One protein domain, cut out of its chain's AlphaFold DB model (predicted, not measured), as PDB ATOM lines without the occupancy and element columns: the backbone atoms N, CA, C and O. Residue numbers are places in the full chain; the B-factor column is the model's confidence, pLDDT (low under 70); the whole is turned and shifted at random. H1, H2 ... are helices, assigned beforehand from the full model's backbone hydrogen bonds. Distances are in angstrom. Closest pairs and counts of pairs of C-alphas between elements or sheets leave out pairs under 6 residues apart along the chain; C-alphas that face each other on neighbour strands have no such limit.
ATOM      1  N   THR A 147      42.712   7.016  42.026       92.56
ATOM      2  CA  THR A 147      42.712   8.449  42.360       92.56
ATOM      3  C   THR A 147      42.410   9.308  41.136       92.56
ATOM      4  O   THR A 147      41.672  10.284  41.247       92.56
ATOM      5  N   ILE A 148      42.838   8.885  39.943       96.06
ATOM      6  CA  ILE A 148      42.611   9.609  38.685       96.06
ATOM      7  C   ILE A 148      41.115   9.779  38.384       96.06
ATOM      8  O   ILE A 148      40.679  10.862  37.986       96.06
ATOM      9  N   VAL A 149      40.308   8.731  38.589       97.12
ATOM     10  CA  VAL A 149      38.852   8.784  38.355       97.12
ATOM     11  C   VAL A 149      38.168   9.686  39.385       97.12
ATOM     12  O   VAL A 149      37.269  10.454  39.038       97.12
ATOM     13  N   ARG A 150      38.619   9.632  40.642       95.25
ATOM     14  CA  ARG A 150      38.130  10.476  41.741       95.25
ATOM     15  C   ARG A 150      38.449  11.955  41.505       95.25
ATOM     16  O   ARG A 150      37.546  12.785  41.583       95.25
ATOM     17  N   THR A 151      39.687  12.290  41.141       95.88
ATOM     18  CA  THR A 151      40.093  13.664  40.804       95.88
ATOM     19  C   THR A 151      39.298  14.196  39.616       95.88
ATOM     20  O   THR A 151      38.822  15.330  39.658       95.88
ATOM     21  N   TRP A 152      39.080  13.371  38.585       98.00
ATOM     22  CA  TRP A 152      38.229  13.755  37.458       98.00
ATOM     23  C   TRP A 152      36.798  14.065  37.908       98.00
ATOM     24  O   TRP A 152      36.224  15.066  37.477       98.00
ATOM     25  N   PHE A 153      36.228  13.249  38.799       97.88
ATOM     26  CA  PHE A 153      34.895  13.490  39.351       97.88
ATOM     27  C   PHE A 153      34.834  14.829  40.092       97.88
ATOM     28  O   PHE A 153      33.912  15.607  39.862       97.88
ATOM     29  N   LEU A 154      35.825  15.114  40.942       96.56
ATOM     30  CA  LEU A 154      35.897  16.350  41.723       96.56
ATOM     31  C   LEU A 154      35.955  17.592  40.818       96.56
ATOM     32  O   LEU A 154      35.248  18.568  41.056       96.56
ATOM     33  N   GLN A 155      36.728  17.527  39.730       97.44
ATOM     34  CA  GLN A 155      36.813  18.593  38.724       97.44
ATOM     35  C   GLN A 155      35.514  18.769  37.923       97.44
ATOM     36  O   GLN A 155      35.223  19.863  37.446       97.44
ATOM     37  N   ASN A 156      34.719  17.706  37.781       97.94
ATOM     38  CA  ASN A 156      33.478  17.688  37.003       97.94
ATOM     39  C   ASN A 156      32.236  17.564  37.898       97.94
ATOM     40  O   ASN A 156      31.218  17.013  37.474       97.94
ATOM     41  N   LEU A 157      32.286  18.095  39.125       97.56
ATOM     42  CA  LEU A 157      31.230  17.913  40.126       97.56
ATOM     43  C   LEU A 157      29.848  18.389  39.652       97.56
ATOM     44  O   LEU A 157      28.822  17.812  40.000       97.56
ATOM     45  N   GLN A 158      29.826  19.415  38.804       97.31
ATOM     46  CA  GLN A 158      28.613  19.943  38.183       97.31
ATOM     47  C   GLN A 158      27.929  18.931  37.250       97.31
ATOM     48  O   GLN A 158      26.706  18.930  37.119       97.31
ATOM     49  N   LYS A 159      28.711  18.078  36.573       97.25
ATOM     50  CA  LYS A 159      28.233  17.108  35.581       97.25
ATOM     51  C   LYS A 159      29.132  15.857  35.564       97.25
ATOM     52  O   LYS A 159      29.911  15.676  34.626       97.25
ATOM     53  N   PRO A 160      28.988  14.940  36.540       97.62
ATOM     54  CA  PRO A 160      29.836  13.751  36.677       97.62
ATOM     55  C   PRO A 160      29.406  12.608  35.734       97.62
ATOM     56  O   PRO A 160      29.239  11.454  36.142       97.62
ATOM     57  N   TYR A 161      29.183  12.937  34.458       97.94
ATOM     58  CA  TYR A 161      28.754  12.018  33.401       97.94
ATOM     59  C   TYR A 161      29.702  12.145  32.206       97.94
ATOM     60  O   TYR A 161      29.418  12.920  31.288       97.94
ATOM     61  N   PRO A 162      30.840  11.428  32.223       98.00
ATOM     62  CA  PRO A 162      31.809  11.517  31.146       98.00
ATOM     63  C   PRO A 162      31.247  10.953  29.844       98.00
ATOM     64  O   PRO A 162      30.460  10.000  29.845       98.00
ATOM     65  N   THR A 163      31.709  11.509  28.728       98.44
ATOM     66  CA  THR A 163      31.500  10.930  27.399       98.44
ATOM     67  C   THR A 163      32.263   9.609  27.258       98.44
ATOM     68  O   THR A 163      33.175   9.317  28.031       98.44
ATOM     69  N   GLN A 164      31.922   8.802  26.250       98.31
ATOM     70  CA  GLN A 164      32.604   7.527  26.001       98.31
ATOM     71  C   GLN A 164      34.121   7.710  25.801       98.31
ATOM     72  O   GLN A 164      34.910   7.034  26.459       98.31
ATOM     73  N   ALA A 165      34.524   8.710  25.011       98.44
ATOM     74  CA  ALA A 165      35.931   9.064  24.812       98.44
ATOM     75  C   ALA A 165      36.636   9.472  26.122       98.44
ATOM     76  O   ALA A 165      37.791   9.116  26.352       98.44
ATOM     77  N   GLN A 166      35.942  10.176  27.026       98.50
ATOM     78  CA  GLN A 166      36.486  10.513  28.346       98.50
ATOM     79  C   GLN A 166      36.651   9.271  29.232       98.50
ATOM     80  O   GLN A 166      37.651   9.168  29.941       98.50
ATOM     81  N   LYS A 167      35.720   8.308  29.180       98.56
ATOM     82  CA  LYS A 167      35.851   7.042  29.921       98.56
ATOM     83  C   LYS A 167      37.040   6.216  29.427       98.56
ATOM     84  O   LYS A 167      37.767   5.665  30.249       98.56
ATOM     85  N   GLU A 168      37.265   6.163  28.117       98.38
ATOM     86  CA  GLU A 168      38.432   5.506  27.511       98.38
ATOM     87  C   GLU A 168      39.741   6.195  27.910       98.38
ATOM     88  O   GLU A 168      40.702   5.529  28.294       98.38
ATOM     89  N   HIS A 169      39.760   7.531  27.921       98.25
ATOM     90  CA  HIS A 169      40.910   8.298  28.396       98.25
ATOM     91  C   HIS A 169      41.219   8.025  29.877       98.25
ATOM     92  O   HIS A 169      42.369   7.761  30.225       98.25
ATOM     93  N   LEU A 170      40.200   8.031  30.744       98.19
ATOM     94  CA  LEU A 170      40.346   7.708  32.168       98.19
ATOM     95  C   LEU A 170      40.828   6.272  32.376       98.19
ATOM     96  O   LEU A 170      41.734   6.047  33.170       98.19
ATOM     97  N   SER A 171      40.266   5.321  31.628       97.62
ATOM     98  CA  SER A 171      40.654   3.908  31.640       97.62
ATOM     99  C   SER A 171      42.133   3.732  31.293       97.62
ATOM    100  O   SER A 171      42.874   3.113  32.058       97.62
ATOM    101  N   LYS A 172      42.592   4.356  30.200       97.19
ATOM    102  CA  LYS A 172      43.998   4.322  29.778       97.19
ATOM    103  C   LYS A 172      44.925   4.977  30.801       97.19
ATOM    104  O   LYS A 172      46.002   4.453  31.061       97.19
ATOM    105  N   LYS A 173      44.518   6.113  31.377       96.75
ATOM    106  CA  LYS A 173      45.336   6.874  32.332       96.75
ATOM    107  C   LYS A 173      45.469   6.163  33.683       96.75
ATOM    108  O   LYS A 173      46.550   6.170  34.253       96.75
ATOM    109  N   ALA A 174      44.390   5.551  34.168       95.88
ATOM    110  CA  ALA A 174      44.342   4.864  35.460       95.88
ATOM    111  C   ALA A 174      44.778   3.390  35.405       95.88
ATOM    112  O   ALA A 174      44.911   2.753  36.445       95.88
ATOM    113  N   GLY A 175      44.975   2.824  34.209       96.00
ATOM    114  CA  GLY A 175      45.322   1.408  34.054       96.00
ATOM    115  C   GLY A 175      44.186   0.450  34.438       96.00
ATOM    116  O   GLY A 175      44.441  -0.701  34.775       96.00
ATOM    117  N   ILE A 176      42.929   0.902  34.390       96.56
ATOM    118  CA  ILE A 176      41.734   0.096  34.705       96.56
ATOM    119  C   ILE A 176      40.825  -0.036  33.494       96.56
ATOM    120  O   ILE A 176      40.868   0.781  32.583       96.56
ATOM    121  N   THR A 177      39.949  -1.039  33.480       97.56
ATOM    122  CA  THR A 177      38.983  -1.217  32.385       97.56
ATOM    123  C   THR A 177      37.908  -0.124  32.377       97.56
ATOM    124  O   THR A 177      37.480   0.360  33.425       97.56
ATOM    125  N   VAL A 178      37.382   0.214  31.193       98.06
ATOM    126  CA  VAL A 178      36.270   1.177  31.030       98.06
ATOM    127  C   VAL A 178      35.045   0.796  31.876       98.06
ATOM    128  O   VAL A 178      34.404   1.662  32.469       98.06
ATOM    129  N   LYS A 179      34.742  -0.506  31.995       97.81
ATOM    130  CA  LYS A 179      33.653  -1.011  32.854       97.81
ATOM    131  C   LYS A 179      33.887  -0.680  34.331       97.81
ATOM    132  O   LYS A 179      32.944  -0.328  35.037       97.81
ATOM    133  N   LYS A 180      35.138  -0.771  34.796       97.00
ATOM    134  CA  LYS A 180      35.508  -0.420  36.170       97.00
ATOM    135  C   LYS A 180      35.395   1.087  36.410       97.00
ATOM    136  O   LYS A 180      34.809   1.468  37.415       97.00
ATOM    137  N   VAL A 181      35.825   1.922  35.457       98.06
ATOM    138  CA  VAL A 181      35.612   3.386  35.503       98.06
ATOM    139  C   VAL A 181      34.124   3.715  35.667       98.06
ATOM    140  O   VAL A 181      33.753   4.509  36.526       98.06
ATOM    141  N   ASP A 182      33.253   3.088  34.874       98.12
ATOM    142  CA  ASP A 182      31.807   3.333  34.934       98.12
ATOM    143  C   ASP A 182      31.183   2.907  36.276       98.12
ATOM    144  O   ASP A 182      30.362   3.629  36.856       98.12
ATOM    145  N   SER A 183      31.626   1.761  36.805       97.75
ATOM    146  CA  SER A 183      31.239   1.272  38.130       97.75
ATOM    147  C   SER A 183      31.683   2.227  39.243       97.75
ATOM    148  O   SER A 183      30.873   2.584  40.101       97.75
ATOM    149  N   ASP A 184      32.928   2.702  39.203       96.69
ATOM    150  CA  ASP A 184      33.486   3.613  40.207       96.69
ATOM    151  C   ASP A 184      32.771   4.967  40.186       96.69
ATOM    152  O   ASP A 184      32.339   5.449  41.231       96.69
ATOM    153  N   LEU A 185      32.514   5.537  39.005       97.88
ATOM    154  CA  LEU A 185      31.745   6.779  38.870       97.88
ATOM    155  C   LEU A 185      30.308   6.638  39.390       97.88
ATOM    156  O   LEU A 185      29.776   7.559  40.012       97.88
ATOM    157  N   THR A 186      29.672   5.489  39.153       98.00
ATOM    158  CA  THR A 186      28.336   5.193  39.692       98.00
ATOM    159  C   THR A 186      28.361   5.103  41.213       98.00
ATOM    160  O   THR A 186      27.501   5.681  41.881       98.00
ATOM    161  N   ASN A 187      29.375   4.444  41.770       96.88
ATOM    162  CA  ASN A 187      29.563   4.363  43.211       96.88
ATOM    163  C   ASN A 187      29.850   5.732  43.831       96.88
ATOM    164  O   ASN A 187      29.257   6.040  44.860       96.88
ATOM    165  N   PHE A 188      30.684   6.569  43.210       97.00
ATOM    166  CA  PHE A 188      30.966   7.918  43.698       97.00
ATOM    167  C   PHE A 188      29.707   8.785  43.724       97.00
ATOM    168  O   PHE A 188      29.401   9.326  44.780       97.00
ATOM    169  N   ARG A 189      28.901   8.816  42.649       98.06
ATOM    170  CA  ARG A 189      27.626   9.570  42.634       98.06
ATOM    171  C   ARG A 189      26.665   9.172  43.757       98.06
ATOM    172  O   ARG A 189      25.903  10.016  44.225       98.06
ATOM    173  N   ARG A 190      26.657   7.892  44.143       97.50
ATOM    174  CA  ARG A 190      25.775   7.358  45.190       97.50
ATOM    175  C   ARG A 190      26.345   7.561  46.592       97.50
ATOM    176  O   ARG A 190      25.619   7.898  47.509       97.50
ATOM    177  N   ARG A 191      27.639   7.308  46.783       96.25
ATOM    178  CA  ARG A 191      28.259   7.312  48.116       96.25
ATOM    179  C   ARG A 191      28.663   8.700  48.589       96.25
ATOM    180  O   ARG A 191      28.754   8.901  49.792       96.25
ATOM    181  N   SER A 192      28.911   9.634  47.675       96.12
ATOM    182  CA  SER A 192      29.276  10.999  48.049       96.12
ATOM    183  C   SER A 192      28.080  11.849  48.477       96.12
ATOM    184  O   SER A 192      28.293  12.970  48.911       96.12
ATOM    185  N   GLY A 193      26.838  11.377  48.303       97.56
ATOM    186  CA  GLY A 193      25.640  12.196  48.509       97.56
ATOM    187  C   GLY A 193      25.242  13.050  47.294       97.56
ATOM    188  O   GLY A 193      24.355  13.898  47.393       97.56
ATOM    189  N   TRP A 194      25.905  12.886  46.138       98.31
ATOM    190  CA  TRP A 194      25.671  13.743  44.964       98.31
ATOM    191  C   TRP A 194      24.252  13.587  44.405       98.31
ATOM    192  O   TRP A 194      23.607  14.575  44.051       98.31
ATOM    193  N   THR A 195      23.750  12.351  44.340       97.94
ATOM    194  CA  THR A 195      22.405  12.066  43.809       97.94
ATOM    195  C   THR A 195      21.323  12.606  44.741       97.94
ATOM    196  O   THR A 195      20.350  13.199  44.281       97.94
ATOM    197  N   GLU A 196      21.526  12.463  46.047       98.12
ATOM    198  CA  GLU A 196      20.659  12.980  47.100       98.12
ATOM    199  C   GLU A 196      20.615  14.511  47.069       98.12
ATOM    200  O   GLU A 196      19.532  15.092  47.107       98.12
ATOM    201  N   CYS A 197      21.768  15.169  46.907       97.88
ATOM    202  CA  CYS A 197      21.869  16.621  46.753       97.88
ATOM    203  C   CYS A 197      21.095  17.114  45.513       97.88
ATOM    204  O   CYS A 197      20.279  18.035  45.606       97.88
ATOM    205  N   MET A 198      21.263  16.443  44.365       98.06
ATOM    206  CA  MET A 198      20.515  16.747  43.138       98.06
ATOM    207  C   MET A 198      19.001  16.548  43.322       98.06
ATOM    208  O   MET A 198      18.206  17.378  42.875       98.06
ATOM    209  N   GLN A 199      18.576  15.472  43.986       98.31
ATOM    210  CA  GLN A 199      17.155  15.203  44.206       98.31
ATOM    211  C   GLN A 199      16.532  16.212  45.178       98.31
ATOM    212  O   GLN A 199      15.469  16.759  44.890       98.31
ATOM    213  N   ARG A 200      17.210  16.493  46.297       98.19
ATOM    214  CA  ARG A 200      16.718  17.354  47.379       98.19
ATOM    215  C   ARG A 200      16.624  18.819  46.966       98.19
ATOM    216  O   ARG A 200      15.609  19.452  47.227       98.19
ATOM    217  N   PHE A 201      17.659  19.361  46.326       98.19
ATOM    218  CA  PHE A 201      17.732  20.803  46.057       98.19
ATOM    219  C   PHE A 201      17.363  21.188  44.625       98.19
ATOM    220  O   PHE A 201      17.021  22.345  44.377       98.19
ATOM    221  N   CYS A 202      17.431  20.244  43.683       97.75
ATOM    222  CA  CYS A 202      17.202  20.506  42.261       97.75
ATOM    223  C   CYS A 202      16.026  19.711  41.675       97.75
ATOM    224  O   CYS A 202      15.737  19.857  40.487       97.75
ATOM    225  N   GLY A 203      15.339  18.883  42.471       97.56
ATOM    226  CA  GLY A 203      14.211  18.069  42.007       97.56
ATOM    227  C   GLY A 203      14.601  17.057  40.925       97.56
ATOM    228  O   GLY A 203      13.780  16.729  40.074       97.56
ATOM    229  N   GLY A 204      15.866  16.623  40.904       96.94
ATOM    230  CA  GLY A 204      16.397  15.713  39.883       96.94
ATOM    231  C   GLY A 204      16.854  16.393  38.583       96.94
ATOM    232  O   GLY A 204      17.351  15.713  37.684       96.94
ATOM    233  N   ASP A 205      16.732  17.719  38.471       98.00
ATOM    234  CA  ASP A 205      17.174  18.477  37.299       98.00
ATOM    235  C   ASP A 205      18.696  18.713  37.323       98.00
ATOM    236  O   ASP A 205      19.254  19.342  38.231       98.00
ATOM    237  N   ARG A 206      19.377  18.214  36.288       96.62
ATOM    238  CA  ARG A 206      20.837  18.281  36.152       96.62
ATOM    239  C   ARG A 206      21.342  19.693  35.868       96.62
ATOM    240  O   ARG A 206      22.419  20.047  36.343       96.62
ATOM    241  N   ASP A 207      20.591  20.504  35.128       98.00
ATOM    242  CA  ASP A 207      21.021  21.861  34.782       98.00
ATOM    243  C   ASP A 207      20.891  22.796  35.988       98.00
ATOM    244  O   ASP A 207      21.738  23.669  36.201       98.00
ATOM    245  N   LYS A 208      19.886  22.564  36.841       98.12
ATOM    246  CA  LYS A 208      19.777  23.238  38.143       98.12
ATOM    247  C   LYS A 208      20.912  22.835  39.084       98.12
ATOM    248  O   LYS A 208      21.503  23.720  39.697       98.12
ATOM    249  N   MET A 209      21.269  21.549  39.138       97.94
ATOM    250  CA  MET A 209      22.399  21.056  39.939       97.94
ATOM    251  C   MET A 209      23.718  21.703  39.514       97.94
ATOM    252  O   MET A 209      24.478  22.180  40.356       97.94
ATOM    253  N   LYS A 210      23.952  21.804  38.200       97.88
ATOM    254  CA  LYS A 210      25.101  22.524  37.645       97.88
ATOM    255  C   LYS A 210      25.136  23.982  38.117       97.88
ATOM    256  O   LYS A 210      26.131  24.391  38.709       97.88
ATOM    257  N   LYS A 211      24.051  24.740  37.913       98.19
ATOM    258  CA  LYS A 211      23.966  26.156  38.321       98.19
ATOM    259  C   LYS A 211      24.137  26.337  39.831       98.19
ATOM    260  O   LYS A 211      24.782  27.283  40.268       98.19
ATOM    261  N   MET A 212      23.573  25.436  40.634       98.31
ATOM    262  CA  MET A 212      23.700  25.459  42.091       98.31
ATOM    263  C   MET A 212      25.156  25.265  42.525       98.31
ATOM    264  O   MET A 212      25.670  26.075  43.291       98.31
ATOM    265  N   ILE A 213      25.849  24.258  41.986       97.81
ATOM    266  CA  ILE A 213      27.273  24.039  42.274       97.81
ATOM    267  C   ILE A 213      28.122  25.228  41.798       97.81
ATOM    268  O   ILE A 213      29.026  25.644  42.518       97.81
ATOM    269  N   GLU A 214      27.834  25.814  40.629       97.88
ATOM    270  CA  GLU A 214      28.513  27.032  40.152       97.88
ATOM    271  C   GLU A 214      28.334  28.209  41.123       97.88
ATOM    272  O   GLU A 214      29.307  28.903  41.417       97.88
ATOM    273  N   ARG A 215      27.128  28.413  41.676       98.38
ATOM    274  CA  ARG A 215      26.887  29.450  42.695       98.38
ATOM    275  C   ARG A 215      27.649  29.185  43.988       98.38
ATOM    276  O   ARG A 215      28.218  30.128  44.525       98.38
ATOM    277  N   VAL A 216      27.698  27.935  44.454       98.12
ATOM    278  CA  VAL A 216      28.482  27.558  45.642       98.12
ATOM    279  C   VAL A 216      29.970  27.830  45.411       98.12
ATOM    280  O   VAL A 216      30.611  28.452  46.249       98.12
ATOM    281  N   ILE A 217      30.523  27.435  44.258       96.12
ATOM    282  CA  ILE A 217      31.937  27.686  43.919       96.12
ATOM    283  C   ILE A 217      32.226  29.189  43.802       96.12
ATOM    284  O   ILE A 217      33.287  29.638  44.219       96.12
ATOM    285  N   ALA A 218      31.287  29.969  43.266       97.62
ATOM    286  CA  ALA A 218      31.414  31.419  43.157       97.62
ATOM    287  C   ALA A 218      31.152  32.175  44.477       97.62
ATOM    288  O   ALA A 218      31.197  33.403  44.467       97.62
ATOM    289  N   GLY A 219      30.816  31.481  45.574       97.38
ATOM    290  CA  GLY A 219      30.466  32.103  46.857       97.38
ATOM    291  C   GLY A 219      29.147  32.886  46.843       97.38
ATOM    292  O   GLY A 219      28.951  33.771  47.664       97.38
ATOM    293  N   LYS A 220      28.250  32.602  45.888       98.38
ATOM    294  CA  LYS A 220      26.961  33.297  45.697       98.38
ATOM    295  C   LYS A 220      25.755  32.540  46.259       98.38
ATOM    296  O   LYS A 220      24.625  32.992  46.102       98.38
ATOM    297  N   GLU A 221      25.951  31.342  46.797       98.06
ATOM    298  CA  GLU A 221      24.872  30.574  47.421       98.06
ATOM    299  C   GLU A 221      24.817  30.922  48.913       98.06
ATOM    300  O   GLU A 221      25.810  30.760  49.607       98.06
ATOM    301  N   GLU A 222      23.664  31.386  49.395       97.94
ATOM    302  CA  GLU A 222      23.473  31.783  50.803       97.94
ATOM    303  C   GLU A 222      22.923  30.641  51.671       97.94
ATOM    304  O   GLU A 222      23.014  30.658  52.898       97.94
ATOM    305  N   ARG A 223      22.328  29.619  51.045       98.25
ATOM    306  CA  ARG A 223      21.693  28.508  51.762       98.25
ATOM    307  C   ARG A 223      22.752  27.578  52.348       98.25
ATOM    308  O   ARG A 223      23.314  26.757  51.625       98.25
ATOM    309  N   LEU A 224      22.943  27.650  53.666       97.25
ATOM    310  CA  LEU A 224      23.926  26.847  54.407       97.25
ATOM    311  C   LEU A 224      23.799  25.339  54.149       97.25
ATOM    312  O   LEU A 224      24.807  24.685  53.919       97.25
ATOM    313  N   GLU A 225      22.580  24.790  54.086       97.69
ATOM    314  CA  GLU A 225      22.372  23.356  53.806       97.69
ATOM    315  C   GLU A 225      22.938  22.917  52.446       97.69
ATOM    316  O   GLU A 225      23.397  21.785  52.291       97.69
ATOM    317  N   VAL A 226      22.880  23.803  51.445       98.19
ATOM    318  CA  VAL A 226      23.394  23.529  50.098       98.19
ATOM    319  C   VAL A 226      24.914  23.570  50.105       98.19
ATOM    320  O   VAL A 226      25.538  22.693  49.510       98.19
ATOM    321  N   ILE A 227      25.493  24.562  50.784       98.38
ATOM    322  CA  ILE A 227      26.943  24.699  50.939       98.38
ATOM    323  C   ILE A 227      27.496  23.456  51.640       98.38
ATOM    324  O   ILE A 227      28.326  22.769  51.055       98.38
ATOM    325  N   ASP A 228      26.946  23.108  52.806       97.62
ATOM    326  CA  ASP A 228      27.356  21.956  53.619       97.62
ATOM    327  C   ASP A 228      27.198  20.631  52.853       97.62
ATOM    328  O   ASP A 228      28.091  19.787  52.849       97.62
ATOM    329  N   SER A 229      26.112  20.467  52.088       97.88
ATOM    330  CA  SER A 229      25.928  19.273  51.248       97.88
ATOM    331  C   SER A 229      26.969  19.174  50.126       97.88
ATOM    332  O   SER A 229      27.469  18.086  49.837       97.88
ATOM    333  N   VAL A 230      27.290  20.287  49.455       97.88
ATOM    334  CA  VAL A 230      28.291  20.312  48.374       97.88
ATOM    335  C   VAL A 230      29.703  20.138  48.928       97.88
ATOM    336  O   VAL A 230      30.517  19.452  48.306       97.88
ATOM    337  N   GLU A 231      29.991  20.714  50.090       97.25
ATOM    338  CA  GLU A 231      31.251  20.548  50.808       97.25
ATOM    339  C   GLU A 231      31.422  19.107  51.297       97.25
ATOM    340  O   GLU A 231      32.427  18.486  50.978       97.25
ATOM    341  N   GLY A 232      30.386  18.490  51.872       96.31
ATOM    342  CA  GLY A 232      30.398  17.071  52.234       96.31
ATOM    343  C   GLY A 232      30.665  16.137  51.045       96.31
ATOM    344  O   GLY A 232      31.391  15.146  51.178       96.31
ATOM    345  N   ILE A 233      30.156  16.467  49.848       97.19
ATOM    346  CA  ILE A 233      30.497  15.745  48.609       97.19
ATOM    347  C   ILE A 233      31.988  15.918  48.265       97.19
ATOM    348  O   ILE A 233      32.643  14.942  47.884       97.19
ATOM    349  N   LYS A 234      32.529  17.140  48.375       96.19
ATOM    350  CA  LYS A 234      33.952  17.421  48.121       96.19
ATOM    351  C   LYS A 234      34.841  16.704  49.127       96.19
ATOM    352  O   LYS A 234      35.767  16.029  48.697       96.19
ATOM    353  N   ASP A 235      34.519  16.750  50.412       94.31
ATOM    354  CA  ASP A 235      35.252  16.072  51.481       94.31
ATOM    355  C   ASP A 235      35.246  14.561  51.287       94.31
ATOM    356  O   ASP A 235      36.275  13.898  51.421       94.31
ATOM    357  N   TYR A 236      34.099  13.994  50.901       93.94
ATOM    358  CA  TYR A 236      34.011  12.574  50.586       93.94
ATOM    359  C   TYR A 236      35.008  12.169  49.492       93.94
ATOM    360  O   TYR A 236      35.620  11.104  49.597       93.94
ATOM    361  N   LEU A 237      35.138  12.998  48.453       93.56
ATOM    362  CA  LEU A 237      36.009  12.777  47.298       93.56
ATOM    363  C   LEU A 237      37.450  13.260  47.521       93.56
ATOM    364  O   LEU A 237      38.328  12.837  46.780       93.56
ATOM    365  N   GLY A 238      37.696  14.140  48.490       91.31
ATOM    366  CA  GLY A 238      39.014  14.655  48.856       91.31
ATOM    367  C   GLY A 238      39.752  13.730  49.817       91.31
ATOM    368  O   GLY A 238      40.971  13.601  49.719       91.31
ATOM    369  N   LYS A 239      39.013  13.017  50.681       85.81
ATOM    370  CA  LYS A 239      39.557  11.945  51.523       85.81
ATOM    371  C   LYS A 239      40.172  10.874  50.631       85.81
ATOM    372  O   LYS A 239      39.465  10.153  49.913       85.81
ATOM    373  N   ARG A 240      41.503  10.816  50.641       71.06
ATOM    374  CA  ARG A 240      42.280   9.836  49.889       71.06
ATOM    375  C   ARG A 240      41.826   8.438  50.322       71.06
ATOM    376  O   ARG A 240      41.530   8.209  51.489       71.06
ATOM    377  N   GLU A 241      41.711   7.511  49.372       61.91
ATOM    378  CA  GLU A 241      41.197   6.151  49.632       61.91
ATOM    379  C   GLU A 241      42.002   5.390  50.692       61.91
ATOM    380  O   GLU A 241      41.458   4.505  51.351       61.91
ATOM    381  N   GLU A 242      43.260   5.793  50.872       57.56
ATOM    382  CA  GLU A 242      44.181   5.351  51.917       57.56
ATOM    383  C   GLU A 242      43.507   5.356  53.305       57.56
ATOM    384  O   GLU A 242      43.362   4.287  53.901       57.56
ATOM    385  N   GLU A 243      42.882   6.458  53.728       62.06
ATOM    386  CA  GLU A 243      42.313   6.578  55.081       62.06
ATOM    387  C   GLU A 243      41.053   5.735  55.337       62.06
ATOM    388  O   GLU A 243      40.614   5.593  56.478       62.06
ATOM    389  N   ARG A 244      40.387   5.206  54.301       63.00
ATOM    390  CA  ARG A 244      38.974   4.822  54.465       63.00
ATOM    391  C   ARG A 244      38.742   3.414  54.991       63.00
ATOM    392  O   ARG A 244      37.740   3.191  55.660       63.00
ATOM    393  N   VAL A 245      39.612   2.474  54.642       59.50
ATOM    394  CA  VAL A 245      39.549   1.077  55.109       59.50
ATOM    395  C   VAL A 245      40.920   0.424  54.975       59.50
ATOM    396  O   VAL A 245      41.298  -0.358  55.832       59.50
ATOM    397  N   GLY A 246      41.669   0.748  53.914       63.12
ATOM    398  CA  GLY A 246      42.988   0.173  53.658       63.12
ATOM    399  C   GLY A 246      43.977   0.488  54.769       63.12
ATOM    400  O   GLY A 246      44.592  -0.437  55.281       63.12
ATOM    401  N   ASP A 247      44.072   1.750  55.192       58.25
ATOM    402  CA  ASP A 247      44.971   2.135  56.282       58.25
ATOM    403  C   ASP A 247      44.466   1.683  57.634       58.25
ATOM    404  O   ASP A 247      45.265   1.166  58.388       58.25
ATOM    405  N   TRP A 248      43.163   1.729  57.912       71.38
ATOM    406  CA  TRP A 248      42.640   1.158  59.157       71.38
ATOM    407  C   TRP A 248      42.885  -0.357  59.247       71.38
ATOM    408  O   TRP A 248      43.282  -0.867  60.287       71.38
ATOM    409  N   VAL A 249      42.716  -1.100  58.146       75.94
ATOM    410  CA  VAL A 249      43.027  -2.537  58.095       75.94
ATOM    411  C   VAL A 249      44.535  -2.772  58.138       75.94
ATOM    412  O   VAL A 249      44.964  -3.696  58.822       75.94
ATOM    413  N   ARG A 250      45.355  -1.962  57.456       76.44
ATOM    414  CA  ARG A 250      46.825  -2.036  57.524       76.44
ATOM    415  C   ARG A 250      47.340  -1.680  58.910       76.44
ATOM    416  O   ARG A 250      48.263  -2.333  59.362       76.44
ATOM    417  N   GLU A 251      46.731  -0.719  59.584       77.88
ATOM    418  CA  GLU A 251      47.034  -0.288  60.942       77.88
ATOM    419  C   GLU A 251      46.622  -1.370  61.932       77.88
ATOM    420  O   GLU A 251      47.458  -1.807  62.708       77.88
ATOM    421  N   ILE A 252      45.410  -1.929  61.836       80.94
ATOM    422  CA  ILE A 252      45.022  -3.107  62.628       80.94
ATOM    423  C   ILE A 252      45.966  -4.277  62.358       80.94
ATOM    424  O   ILE A 252      46.381  -4.955  63.293       80.94
ATOM    425  N   THR A 253      46.338  -4.521  61.101       86.19
ATOM    426  CA  THR A 253      47.265  -5.605  60.742       86.19
ATOM    427  C   THR A 253      48.660  -5.333  61.304       86.19
ATOM    428  O   THR A 253      49.273  -6.243  61.855       86.19
ATOM    429  N   ALA A 254      49.141  -4.089  61.240       86.88
ATOM    430  CA  ALA A 254      50.418  -3.661  61.797       86.88
ATOM    431  C   ALA A 254      50.418  -3.797  63.326       86.88
ATOM    432  O   ALA A 254      51.311  -4.442  63.870       86.88
ATOM    433  N   LEU A 255      49.376  -3.308  64.002       87.06
ATOM    434  CA  LEU A 255      49.169  -3.433  65.448       87.06
ATOM    435  C   LEU A 255      49.024  -4.895  65.893       87.06
ATOM    436  O   LEU A 255      49.510  -5.276  66.953       87.06
ATOM    437  N   THR A 256      48.404  -5.745  65.073       85.06
ATOM    438  CA  THR A 256      48.308  -7.186  65.355       85.06
ATOM    439  C   THR A 256      49.650  -7.888  65.119       85.06
ATOM    440  O   THR A 256      49.965  -8.856  65.805       85.06
ATOM    441  N   SER A 257      50.472  -7.402  64.182       84.25
ATOM    442  CA  SER A 257      51.801  -7.963  63.894       84.25
ATOM    443  C   SER A 257      52.877  -7.561  64.908       84.25
ATOM    444  O   SER A 257      53.848  -8.296  65.076       84.25
TER     445      SER A 257
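Overview. This is residues 147 to 257 of the 414 residues of the protein "Homeobox_KN domain-containing protein" of Kwoniella pini CBS 10737 (UniProt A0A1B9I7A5). Two groups of three short helices, H1 to H3 and H4 to H6, join into one body, where H6 reaches from H4 and H5 to H1. From this body an arm made by H7 and H8 leads away, and residues 251 to 257 of H8 stick out. The printed part has 111 residues with eight named helices, H1 to H8 in chain order, and no named strand; the class is all helix. It is only just loose, close to compact, with a radius of gyration of the C-alphas of 16.1 A and spans of 50 by 35 by 21 A.

Along the chain. H1, residues 147 to 155, begins at C-alpha 147 (42.712, 8.449, 42.360). H2 is residues 164 to 174, H3 178 to 191 (19.8 A), H4 194 to 202, H5 206 to 217 and H6 224 to 238 (20.2 A). H7 is residues 241 to 244; H8, 246 to 257, ends at C-alpha 257 (51.801, -7.963, 63.894).

Arrangement. H1 and H2 form a helical hairpin, closest at the C-alphas of Ile 148 and Ala 174, 6.0 A. H3 touches H2 about perpendicular at 86 degrees, Ser 171 to Val 178 closest, C-alphas 5.2 A apart. H6 touches H4 at a shallow tilt of 16 degrees, opposite ways, C-alphas of Trp 194 and Ile 233 closest at 6.4 A. With residues 234 to 238 alone it touches H1, C-alphas of Arg 150 and Leu 237 closest at 6.4 A. H5 and H6 touch about perpendicular, 89 degrees, C-alphas of Val 216 and Ile 227 closest at 6.2 A. Every O i to N i+4 pair is within hydrogen-bond range in H1 to H6 and H8; H7 is too short for one.

Size, cuts and confidence. The C-alphas of Asp 207 and Ser 257 are farthest apart, 51.8 A. The printed part has no cut and no long link. Residues 241 to 247 have pLDDT under 70.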